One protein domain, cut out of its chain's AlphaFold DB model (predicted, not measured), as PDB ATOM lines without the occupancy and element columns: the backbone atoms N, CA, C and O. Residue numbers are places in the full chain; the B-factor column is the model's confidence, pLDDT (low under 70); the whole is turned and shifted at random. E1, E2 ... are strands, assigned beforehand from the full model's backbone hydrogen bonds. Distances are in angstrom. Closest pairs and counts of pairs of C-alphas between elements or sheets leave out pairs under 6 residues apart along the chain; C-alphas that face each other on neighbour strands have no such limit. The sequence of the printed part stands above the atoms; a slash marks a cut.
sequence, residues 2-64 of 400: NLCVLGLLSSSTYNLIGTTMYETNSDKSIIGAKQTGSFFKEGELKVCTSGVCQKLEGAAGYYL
ATOM      1  N   ASN A   2      45.716  -3.336 -41.625       36.12
ATOM      2  CA  ASN A   2      45.628  -3.648 -43.053       36.12
ATOM      3  C   ASN A   2      44.379  -2.942 -43.564       36.12
ATOM      4  O   ASN A   2      43.279  -3.274 -43.125       36.12
ATOM      5  N   LEU A   3      44.540  -1.944 -44.431       42.62
ATOM      6  CA  LEU A   3      43.413  -1.454 -45.214       42.62
ATOM      7  C   LEU A   3      43.213  -2.426 -46.369       42.62
ATOM      8  O   LEU A   3      44.029  -2.498 -47.286       42.62
ATOM      9  N   CYS A   4      42.141  -3.207 -46.290       42.16
ATOM     10  CA  CYS A   4      41.691  -4.020 -47.407       42.16
ATOM     11  C   CYS A   4      41.090  -3.085 -48.456       42.16
ATOM     12  O   CYS A   4      39.949  -2.652 -48.321       42.16
ATOM     13  N   VAL A   5      41.864  -2.762 -49.488       45.88
ATOM     14  CA  VAL A   5      41.321  -2.133 -50.691       45.88
ATOM     15  C   VAL A   5      40.803  -3.262 -51.586       45.88
ATOM     16  O   VAL A   5      41.560  -4.156 -51.964       45.88
ATOM     17  N   LEU A   6      39.495  -3.284 -51.846       43.31
ATOM     18  CA  LEU A   6      38.854  -4.283 -52.706       43.31
ATOM     19  C   LEU A   6      39.124  -3.930 -54.177       43.31
ATOM     20  O   LEU A   6      38.378  -3.160 -54.772       43.31
ATOM     21  N   GLY A   7      40.193  -4.486 -54.753       51.31
ATOM     22  CA  GLY A   7      40.489  -4.400 -56.189       51.31
ATOM     23  C   GLY A   7      41.974  -4.219 -56.511       51.31
ATOM     24  O   GLY A   7      42.738  -3.713 -55.693       51.31
ATOM     25  N   LEU A   8      42.375  -4.636 -57.717       48.53
ATOM     26  CA  LEU A   8      43.655  -4.254 -58.321       48.53
ATOM     27  C   LEU A   8      43.594  -2.749 -58.612       48.53
ATOM     28  O   LEU A   8      42.806  -2.323 -59.455       48.53
ATOM     29  N   LEU A   9      44.373  -1.938 -57.896       51.34
ATOM     30  CA  LEU A   9      44.528  -0.522 -58.243       51.34
ATOM     31  C   LEU A   9      45.425  -0.439 -59.487       51.34
ATOM     32  O   LEU A   9      46.343  -1.232 -59.613       51.34
ATOM     33  N   SER A  10      45.182   0.477 -60.421       52.91
ATOM     34  CA  SER A  10      46.080   0.726 -61.567       52.91
ATOM     35  C   SER A  10      47.082   1.859 -61.299       52.91
ATOM     36  O   SER A  10      47.935   2.141 -62.137       52.91
ATOM     37  N   SER A  11      46.984   2.509 -60.135       58.69
ATOM     38  CA  SER A  11      47.775   3.674 -59.731       58.69
ATOM     39  C   SER A  11      47.942   3.744 -58.205       58.69
ATOM     40  O   SER A  11      47.192   3.111 -57.453       58.69
ATOM     41  N   SER A  12      48.944   4.499 -57.733       66.25
ATOM     42  CA  SER A  12      49.101   4.845 -56.313       66.25
ATOM     43  C   SER A  12      47.844   5.528 -55.782       66.25
ATOM     44  O   SER A  12      47.208   6.264 -56.517       66.25
ATOM     45  N   THR A  13      47.483   5.350 -54.512       72.25
ATOM     46  CA  THR A  13      46.369   6.059 -53.843       72.25
ATOM     47  C   THR A  13      46.810   6.604 -52.486       72.25
ATOM     48  O   THR A  13      47.554   5.936 -51.778       72.25
ATOM     49  N   TYR A  14      46.364   7.807 -52.096       76.12
ATOM     50  CA  TYR A  14      46.809   8.462 -50.851       76.12
ATOM     51  C   TYR A  14      45.714   8.492 -49.787       76.12
ATOM     52  O   TYR A  14      44.681   9.160 -49.914       76.12
ATOM     53  N   ASN A  15      45.972   7.803 -48.683       78.56
ATOM     54  CA  ASN A  15      45.039   7.611 -47.586       78.56
ATOM     55  C   ASN A  15      45.535   8.337 -46.336       78.56
ATOM     56  O   ASN A  15      46.654   8.118 -45.877       78.56
ATOM     57  N   LEU A  16      44.678   9.197 -45.781       78.69
ATOM     58  CA  LEU A  16      44.952   9.891 -44.528       78.69
ATOM     59  C   LEU A  16      44.325   9.047 -43.420       78.69
ATOM     60  O   LEU A  16      43.111   8.865 -43.405       78.69
ATOM     61  N   ILE A  17      45.150   8.487 -42.541       79.31
ATOM     62  CA  ILE A  17      44.706   7.655 -41.420       79.31
ATOM     63  C   ILE A  17      45.147   8.352 -40.140       79.31
ATOM     64  O   ILE A  17      46.345   8.459 -39.859       79.31
ATOM     65  N   GLY A  18      44.180   8.854 -39.373       82.56
ATOM     66  CA  GLY A  18      44.474   9.783 -38.286       82.56
ATOM     67  C   GLY A  18      45.199  11.009 -38.840       82.56
ATOM     68  O   GLY A  18      44.685  11.698 -39.715       82.56
ATOM     69  N   THR A  19      46.419  11.248 -38.368       82.88
ATOM     70  CA  THR A  19      47.282  12.336 -38.844       82.88
ATOM     71  C   THR A  19      48.359  11.869 -39.816       82.88
ATOM     72  O   THR A  19      49.258  12.640 -40.101       82.88
ATOM     73  N   THR A  20      48.348  10.626 -40.308       81.44
ATOM     74  CA  THR A  20      49.426  10.124 -41.179       81.44
ATOM     75  C   THR A  20      48.948   9.865 -42.609       81.44
ATOM     76  O   THR A  20      47.948   9.173 -42.800       81.44
ATOM     77  N   MET A  21      49.665  10.391 -43.610       83.62
ATOM     78  CA  MET A  21      49.436  10.097 -45.029       83.62
ATOM     79  C   MET A  21      50.241   8.879 -45.470       83.62
ATOM     80  O   MET A  21      51.470   8.838 -45.346       83.62
ATOM     81  N   TYR A  22      49.526   7.917 -46.036       79.50
ATOM     82  CA  TYR A  22      50.071   6.691 -46.594       79.50
ATOM     83  C   TYR A  22      49.749   6.599 -48.077       79.50
ATOM     84  O   TYR A  22      48.635   6.906 -48.491       79.50
ATOM     85  N   GLU A  23      50.712   6.132 -48.858       77.12
ATOM     86  CA  GLU A  23      50.492   5.728 -50.246       77.12
ATOM     87  C   GLU A  23      50.137   4.234 -50.289       77.12
ATOM     88  O   GLU A  23      50.710   3.441 -49.550       77.12
ATOM     89  N   THR A  24      49.195   3.822 -51.127       73.31
ATOM     90  CA  THR A  24      48.852   2.418 -51.386       73.31
ATOM     91  C   THR A  24      48.969   2.145 -52.881       73.31
ATOM     92  O   THR A  24      48.263   2.775 -53.666       73.31
ATOM     93  N   ASN A  25      49.848   1.212 -53.269       61.56
ATOM     94  CA  ASN A  25      50.138   0.895 -54.676       61.56
ATOM     95  C   ASN A  25      49.551  -0.463 -55.072       61.56
ATOM     96  O   ASN A  25      49.365  -1.343 -54.230       61.56
ATOM     97  N   SER A  26      49.279  -0.598 -56.369       53.06
ATOM     98  CA  SER A  26      48.562  -1.675 -57.066       53.06
ATOM     99  C   SER A  26      48.886  -3.115 -56.694       53.06
ATOM    100  O   SER A  26      48.027  -3.981 -56.847       53.06
ATOM    101  N   ASP A  27      50.091  -3.397 -56.206       52.66
ATOM    102  CA  ASP A  27      50.591  -4.768 -56.287       52.66
ATOM    103  C   ASP A  27      50.430  -5.584 -55.010       52.66
ATOM    104  O   ASP A  27      50.461  -6.813 -55.078       52.66
ATOM    105  N   LYS A  28      50.238  -4.965 -53.840       48.59
ATOM    106  CA  LYS A  28      50.006  -5.697 -52.584       48.59
ATOM    107  C   LYS A  28      49.201  -4.824 -51.637       48.59
ATOM    108  O   LYS A  28      49.500  -3.648 -51.498       48.59
ATOM    109  N   SER A  29      48.234  -5.423 -50.945       47.62
ATOM    110  CA  SER A  29      47.397  -4.856 -49.872       47.62
ATOM    111  C   SER A  29      48.206  -4.411 -48.634       47.62
ATOM    112  O   SER A  29      47.934  -4.816 -47.505       47.62
ATOM    113  N   ILE A  30      49.255  -3.625 -48.856       53.22
ATOM    114  CA  ILE A  30      50.243  -3.142 -47.904       53.22
ATOM    115  C   ILE A  30      49.995  -1.644 -47.749       53.22
ATOM    116  O   ILE A  30      49.907  -0.918 -48.737       53.22
ATOM    117  N   ILE A  31      49.908  -1.177 -46.502       57.44
ATOM    118  CA  ILE A  31      50.053   0.249 -46.199       57.44
ATOM    119  C   ILE A  31      51.452   0.657 -46.675       57.44
ATOM    120  O   ILE A  31      52.444   0.222 -46.090       57.44
ATOM    121  N   GLY A  32      51.534   1.419 -47.764       60.59
ATOM    122  CA  GLY A  32      52.803   1.834 -48.349       60.59
ATOM    123  C   GLY A  32      53.475   2.956 -47.563       60.59
ATOM    124  O   GLY A  32      53.154   3.236 -46.405       60.59
ATOM    125  N   ALA A  33      54.493   3.551 -48.181       67.44
ATOM    126  CA  ALA A  33      55.406   4.468 -47.514       67.44
ATOM    127  C   ALA A  33      54.688   5.701 -46.942       67.44
ATOM    128  O   ALA A  33      53.703   6.195 -47.498       67.44
ATOM    129  N   LYS A  34      55.218   6.204 -45.820       78.81
ATOM    130  CA  LYS A  34      54.829   7.491 -45.241       78.81
ATOM    131  C   LYS A  34      55.194   8.611 -46.206       78.81
ATOM    132  O   LYS A  34      56.353   8.720 -46.600       78.81
ATOM    133  N   GLN A  35      54.229   9.460 -46.524       83.19
ATOM    134  CA  GLN A  35      54.400  10.468 -47.565       83.19
ATOM    135  C   GLN A  35      54.782  11.833 -47.002       83.19
ATOM    136  O   GLN A  35      54.392  12.216 -45.898       83.19
ATOM    137  N   THR A  36      55.576  12.571 -47.770       84.00
ATOM    138  CA  THR A  36      55.970  13.949 -47.463       84.00
ATOM    139  C   THR A  36      55.526  14.825 -48.620       84.00
ATOM    140  O   THR A  36      55.678  14.428 -49.770       84.00
ATOM    141  N   GLY A  37      54.959  15.988 -48.319       86.50
ATOM    142  CA  GLY A  37      54.454  16.896 -49.343       86.50
ATOM    143  C   GLY A  37      53.225  17.673 -48.899       86.50
ATOM    144  O   GLY A  37      52.792  17.584 -47.747       86.50
ATOM    145  N   SER A  38      52.675  18.435 -49.837       88.44
ATOM    146  CA  SER A  38      51.452  19.215 -49.656       88.44
ATOM    147  C   SER A  38      50.304  18.528 -50.385       88.44
ATOM    148  O   SER A  38      50.430  18.182 -51.556       88.44
ATOM    149  N   PHE A  39      49.184  18.326 -49.700       87.69
ATOM    150  CA  PHE A  39      48.025  17.616 -50.231       87.69
ATOM    151  C   PHE A  39      46.772  18.457 -50.041       87.69
ATOM    152  O   PHE A  39      46.540  18.986 -48.952       87.69
ATOM    153  N   PHE A  40      45.946  18.537 -51.081       87.69
ATOM    154  CA  PHE A  40      44.594  19.066 -50.960       87.69
ATOM    155  C   PHE A  40      43.642  17.915 -50.646       87.69
ATOM    156  O   PHE A  40      43.461  17.012 -51.460       87.69
ATOM    157  N   LYS A  41      43.075  17.898 -49.437       81.44
ATOM    158  CA  LYS A  41      42.189  16.818 -48.990       81.44
ATOM    159  C   LYS A  41      41.099  17.374 -48.093       81.44
ATOM    160  O   LYS A  41      41.385  18.179 -47.214       81.44
ATOM    161  N   GLU A  42      39.861  16.935 -48.329       79.44
ATOM    162  CA  GLU A  42      38.681  17.373 -47.564       79.44
ATOM    163  C   GLU A  42      38.475  18.903 -47.598       79.44
ATOM    164  O   GLU A  42      37.991  19.493 -46.639       79.44
ATOM    165  N   GLY A  43      38.847  19.555 -48.708       79.00
ATOM    166  CA  GLY A  43      38.731  21.011 -48.865       79.00
ATOM    167  C   GLY A  43      39.813  21.821 -48.141       79.00
ATOM    168  O   GLY A  43      39.714  23.041 -48.067       79.00
ATOM    169  N   GLU A  44      40.847  21.169 -47.604       86.12
ATOM    170  CA  GLU A  44      41.894  21.817 -46.816       86.12
ATOM    171  C   GLU A  44      43.299  21.472 -47.326       86.12
ATOM    172  O   GLU A  44      43.543  20.396 -47.882       86.12
ATOM    173  N   LEU A  45      44.257  22.368 -47.065       89.69
ATOM    174  CA  LEU A  45      45.681  22.078 -47.219       89.69
ATOM    175  C   LEU A  45      46.189  21.247 -46.030       89.69
ATOM    176  O   LEU A  45      46.110  21.665 -44.869       89.69
ATOM    177  N   LYS A  46      46.779  20.090 -46.332       88.69
ATOM    178  CA  LYS A  46      47.513  19.244 -45.383       88.69
ATOM    179  C   LYS A  46      48.983  19.197 -45.789       88.69
ATOM    180  O   LYS A  46      49.305  18.750 -46.887       88.69
ATOM    181  N   VAL A  47      49.873  19.617 -44.894       88.94
ATOM    182  CA  VAL A  47      51.325  19.511 -45.097       88.94
ATOM    183  C   VAL A  47      51.838  18.345 -44.271       88.94
ATOM    184  O   VAL A  47      51.650  18.316 -43.054       88.94
ATOM    185  N   CYS A  48      52.458  17.378 -44.937       88.19
ATOM    186  CA  CYS A  48      52.946  16.150 -44.328       88.19
ATOM    187  C   CYS A  48      54.473  16.140 -44.278       88.19
ATOM    188  O   CYS A  48      55.132  16.332 -45.299       88.19
ATOM    189  N   THR A  49      55.042  15.857 -43.106       87.31
ATOM    190  CA  THR A  49      56.483  15.658 -42.900       87.31
ATOM    191  C   THR A  49      56.710  14.268 -42.328       87.31
ATOM    192  O   THR A  49      56.187  13.926 -41.266       87.31
ATOM    193  N   SER A  50      57.462  13.431 -43.050       83.06
ATOM    194  CA  SER A  50      57.689  12.030 -42.665       83.06
ATOM    195  C   SER A  50      56.380  11.267 -42.410       83.06
ATOM    196  O   SER A  50      56.285  10.455 -41.486       83.06
ATOM    197  N   GLY A  51      55.350  11.549 -43.211       79.00
ATOM    198  CA  GLY A  51      54.008  10.987 -43.085       79.00
ATOM    199  C   GLY A  51      53.074  11.766 -42.179       79.00
ATOM    200  O   GLY A  51      51.879  11.706 -42.422       79.00
ATOM    201  N   VAL A  52      53.562  12.481 -41.163       85.31
ATOM    202  CA  VAL A  52      52.687  13.177 -40.208       85.31
ATOM    203  C   VAL A  52      52.211  14.484 -40.820       85.31
ATOM    204  O   VAL A  52      53.010  15.358 -41.137       85.31
ATOM    205  N   CYS A  53      50.905  14.594 -40.982       88.94
ATOM    206  CA  CYS A  53      50.205  15.682 -41.624       88.94
ATOM    207  C   CYS A  53      49.555  16.588 -40.598       88.94
ATOM    208  O   CYS A  53      48.866  16.139 -39.681       88.94
ATOM    209  N   GLN A  54      49.715  17.880 -40.830       89.88
ATOM    210  CA  GLN A  54      49.032  18.924 -40.092       89.88
ATOM    211  C   GLN A  54      48.265  19.814 -41.059       89.88
ATOM    212  O   GLN A  54      48.688  20.049 -42.195       89.88
ATOM    213  N   LYS A  55      47.117  20.301 -40.589       87.12
ATOM    214  CA  LYS A  55      46.455  21.429 -41.230       87.12
ATOM    215  C   LYS A  55      47.295  22.671 -40.965       87.12
ATOM    216  O   LYS A  55      47.706  22.898 -39.827       87.12
ATOM    217  N   LEU A  56      47.538  23.455 -42.007       84.38
ATOM    218  CA  LEU A  56      48.235  24.723 -41.872       84.38
ATOM    219  C   LEU A  56      47.203  25.843 -41.695       84.38
ATOM    220  O   LEU A  56      46.627  26.339 -42.663       84.38
ATOM    221  N   GLU A  57      46.924  26.191 -40.440       82.12
ATOM    222  CA  GLU A  57      46.019  27.296 -40.108       82.12
ATOM    223  C   GLU A  57      46.618  28.626 -40.589       82.12
ATOM    224  O   GLU A  57      47.774  28.935 -40.309       82.12
ATOM    225  N   GLY A  58      45.833  29.409 -41.332       82.00
ATOM    226  CA  GLY A  58      46.283  30.687 -41.894       82.00
ATOM    227  C   GLY A  58      47.157  30.586 -43.150       82.00
ATOM    228  O   GLY A  58      47.689  31.614 -43.573       82.00
ATOM    229  N   ALA A  59      47.268  29.402 -43.766       86.25
ATOM    230  CA  ALA A  59      48.019  29.204 -45.005       86.25
ATOM    231  C   ALA A  59      47.647  30.232 -46.083       86.25
ATOM    232  O   ALA A  59      46.469  30.539 -46.308       86.25
ATOM    233  N   ALA A  60      48.657  30.739 -46.786       86.75
ATOM    234  CA  ALA A  60      48.452  31.663 -47.889       86.75
ATOM    235  C   ALA A  60      49.505  31.507 -48.994       86.75
ATOM    236  O   ALA A  60      50.652  31.143 -48.736       86.75
ATOM    237  N   GLY A  61      49.115  31.819 -50.229       88.31
ATOM    238  CA  GLY A  61      49.935  31.622 -51.424       88.31
ATOM    239  C   GLY A  61      49.696  30.259 -52.069       88.31
ATOM    240  O   GLY A  61      48.632  29.665 -51.899       88.31
ATOM    241  N   TYR A  62      50.679  29.777 -52.824       90.38
ATOM    242  CA  TYR A  62      50.546  28.576 -53.650       90.38
ATOM    243  C   TYR A  62      51.463  27.439 -53.199       90.38
ATOM    244  O   TYR A  62      52.603  27.666 -52.793       90.38
ATOM    245  N   TYR A  63      50.971  26.208 -53.338       90.25
ATOM    246  CA  TYR A  63      51.665  24.976 -52.969       90.25
ATOM    247  C   TYR A  63      51.575  23.952 -54.101       90.25
ATOM    248  O   TYR A  63      50.552  23.848 -54.783       90.25
ATOM    249  N   LEU A  64      52.637  23.163 -54.282       87.75
ATOM    250  CA  LEU A  64      52.644  22.071 -55.250       87.75
ATOM    251  C   LEU A  64      51.804  20.905 -54.715       87.75
ATOM    252  O   LEU A  64      52.089  20.377 -53.637       87.75
TER     253      LEU A  64
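AT A GLANCE: This is residues 2 to 64 of the 400 residues of an uncharacterized protein of Piromyces finnis (UniProt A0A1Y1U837). A two-stranded hairpin, E1 and E2, and a three-stranded sheet, E3, E4 and E5, sit one after the other along the length of the domain as a small sandwich, partly face to face, their strands crossed at 84 degrees. Residues 2 to 8 and 26 to 29 make one end of the length; at the other end residues 57 to 60 turn the chain back to E6, which ends near E3. The printed part has 63 residues with no named helix and six named strands, E1 to E6 in that order; it is all strand by its named elements, which hold 29 residues, under half. The larger sheet has the order E3, E4, E5 and both sheets are antiparallel. The whole is only just compact, close to loose, with a radius of gyration of the C-alphas of 12.8 A, and is only just a rod, spanning 38 by 19 by 17 A.

IN THESE COORDINATES: E1 is residues 13 to 17, 12.6 A from first to last C-alpha, and begins at C-alpha 13 (46.369, 6.059, -53.843). E2 is residues 20 to 24, 12.8 A. E3 is residues 37 to 41, 12.3 A, beginning at C-alpha 37 (54.454, 16.896, -49.343). E4, the longest, is residues 44 to 49, 16.3 A. E5 is residues 52 to 55, 10.4 A. E6 is residues 61 to 64, 10.6 A, and ends at C-alpha 64 (52.644, 22.071, -55.250).

HOW THE PARTS SIT: E1 and E2 form an antiparallel hairpin, their directions 150 degrees apart; N 15 and O 22 are within hydrogen-bond range at 2.8 A, as are N 22 and O 15 at 2.9 A. E3, E4 and E5 form a meander, each strand the antiparallel neighbour of the one before, with E3 and E5 as edge strands. E3 and E4 are a hairpin at 151 degrees, with N 39 and O 46 at 2.8 A. E4 and E5 are a hairpin at 150 degrees, with N 49 and O 52 at 2.9 A. This sheet is strongly twisted, but only just, with C-alphas up to 4.0 A off its best plane. The two sheets make a sandwich, two sheets face to face: the facing parts are 9.6 A centre to centre, and their best planes are 21 degrees apart. The closest C-alphas of E2 and E5 are those of Thr 20 and Val 52, 4.6 A; those of E2 and E4 are Met 21 and Cys 48, 7.0 A. E1 is apart from E3 and E4. E6 pairs with no named strand; its closest C-alphas to E3 are those of Leu 64 and Ser 38, 6.4 A apart.

THE WHOLE: The two C-alphas farthest apart are those of Leu 8 and Gly 58, 38.7 A. The printed part has no cut. The link from E2 to E3, residues 25 to 36, is long; the other links between named strands are tight. The mean pLDDT of the printed part is 73.7, and residues 2 to 12 and 25 to 33 are under 70.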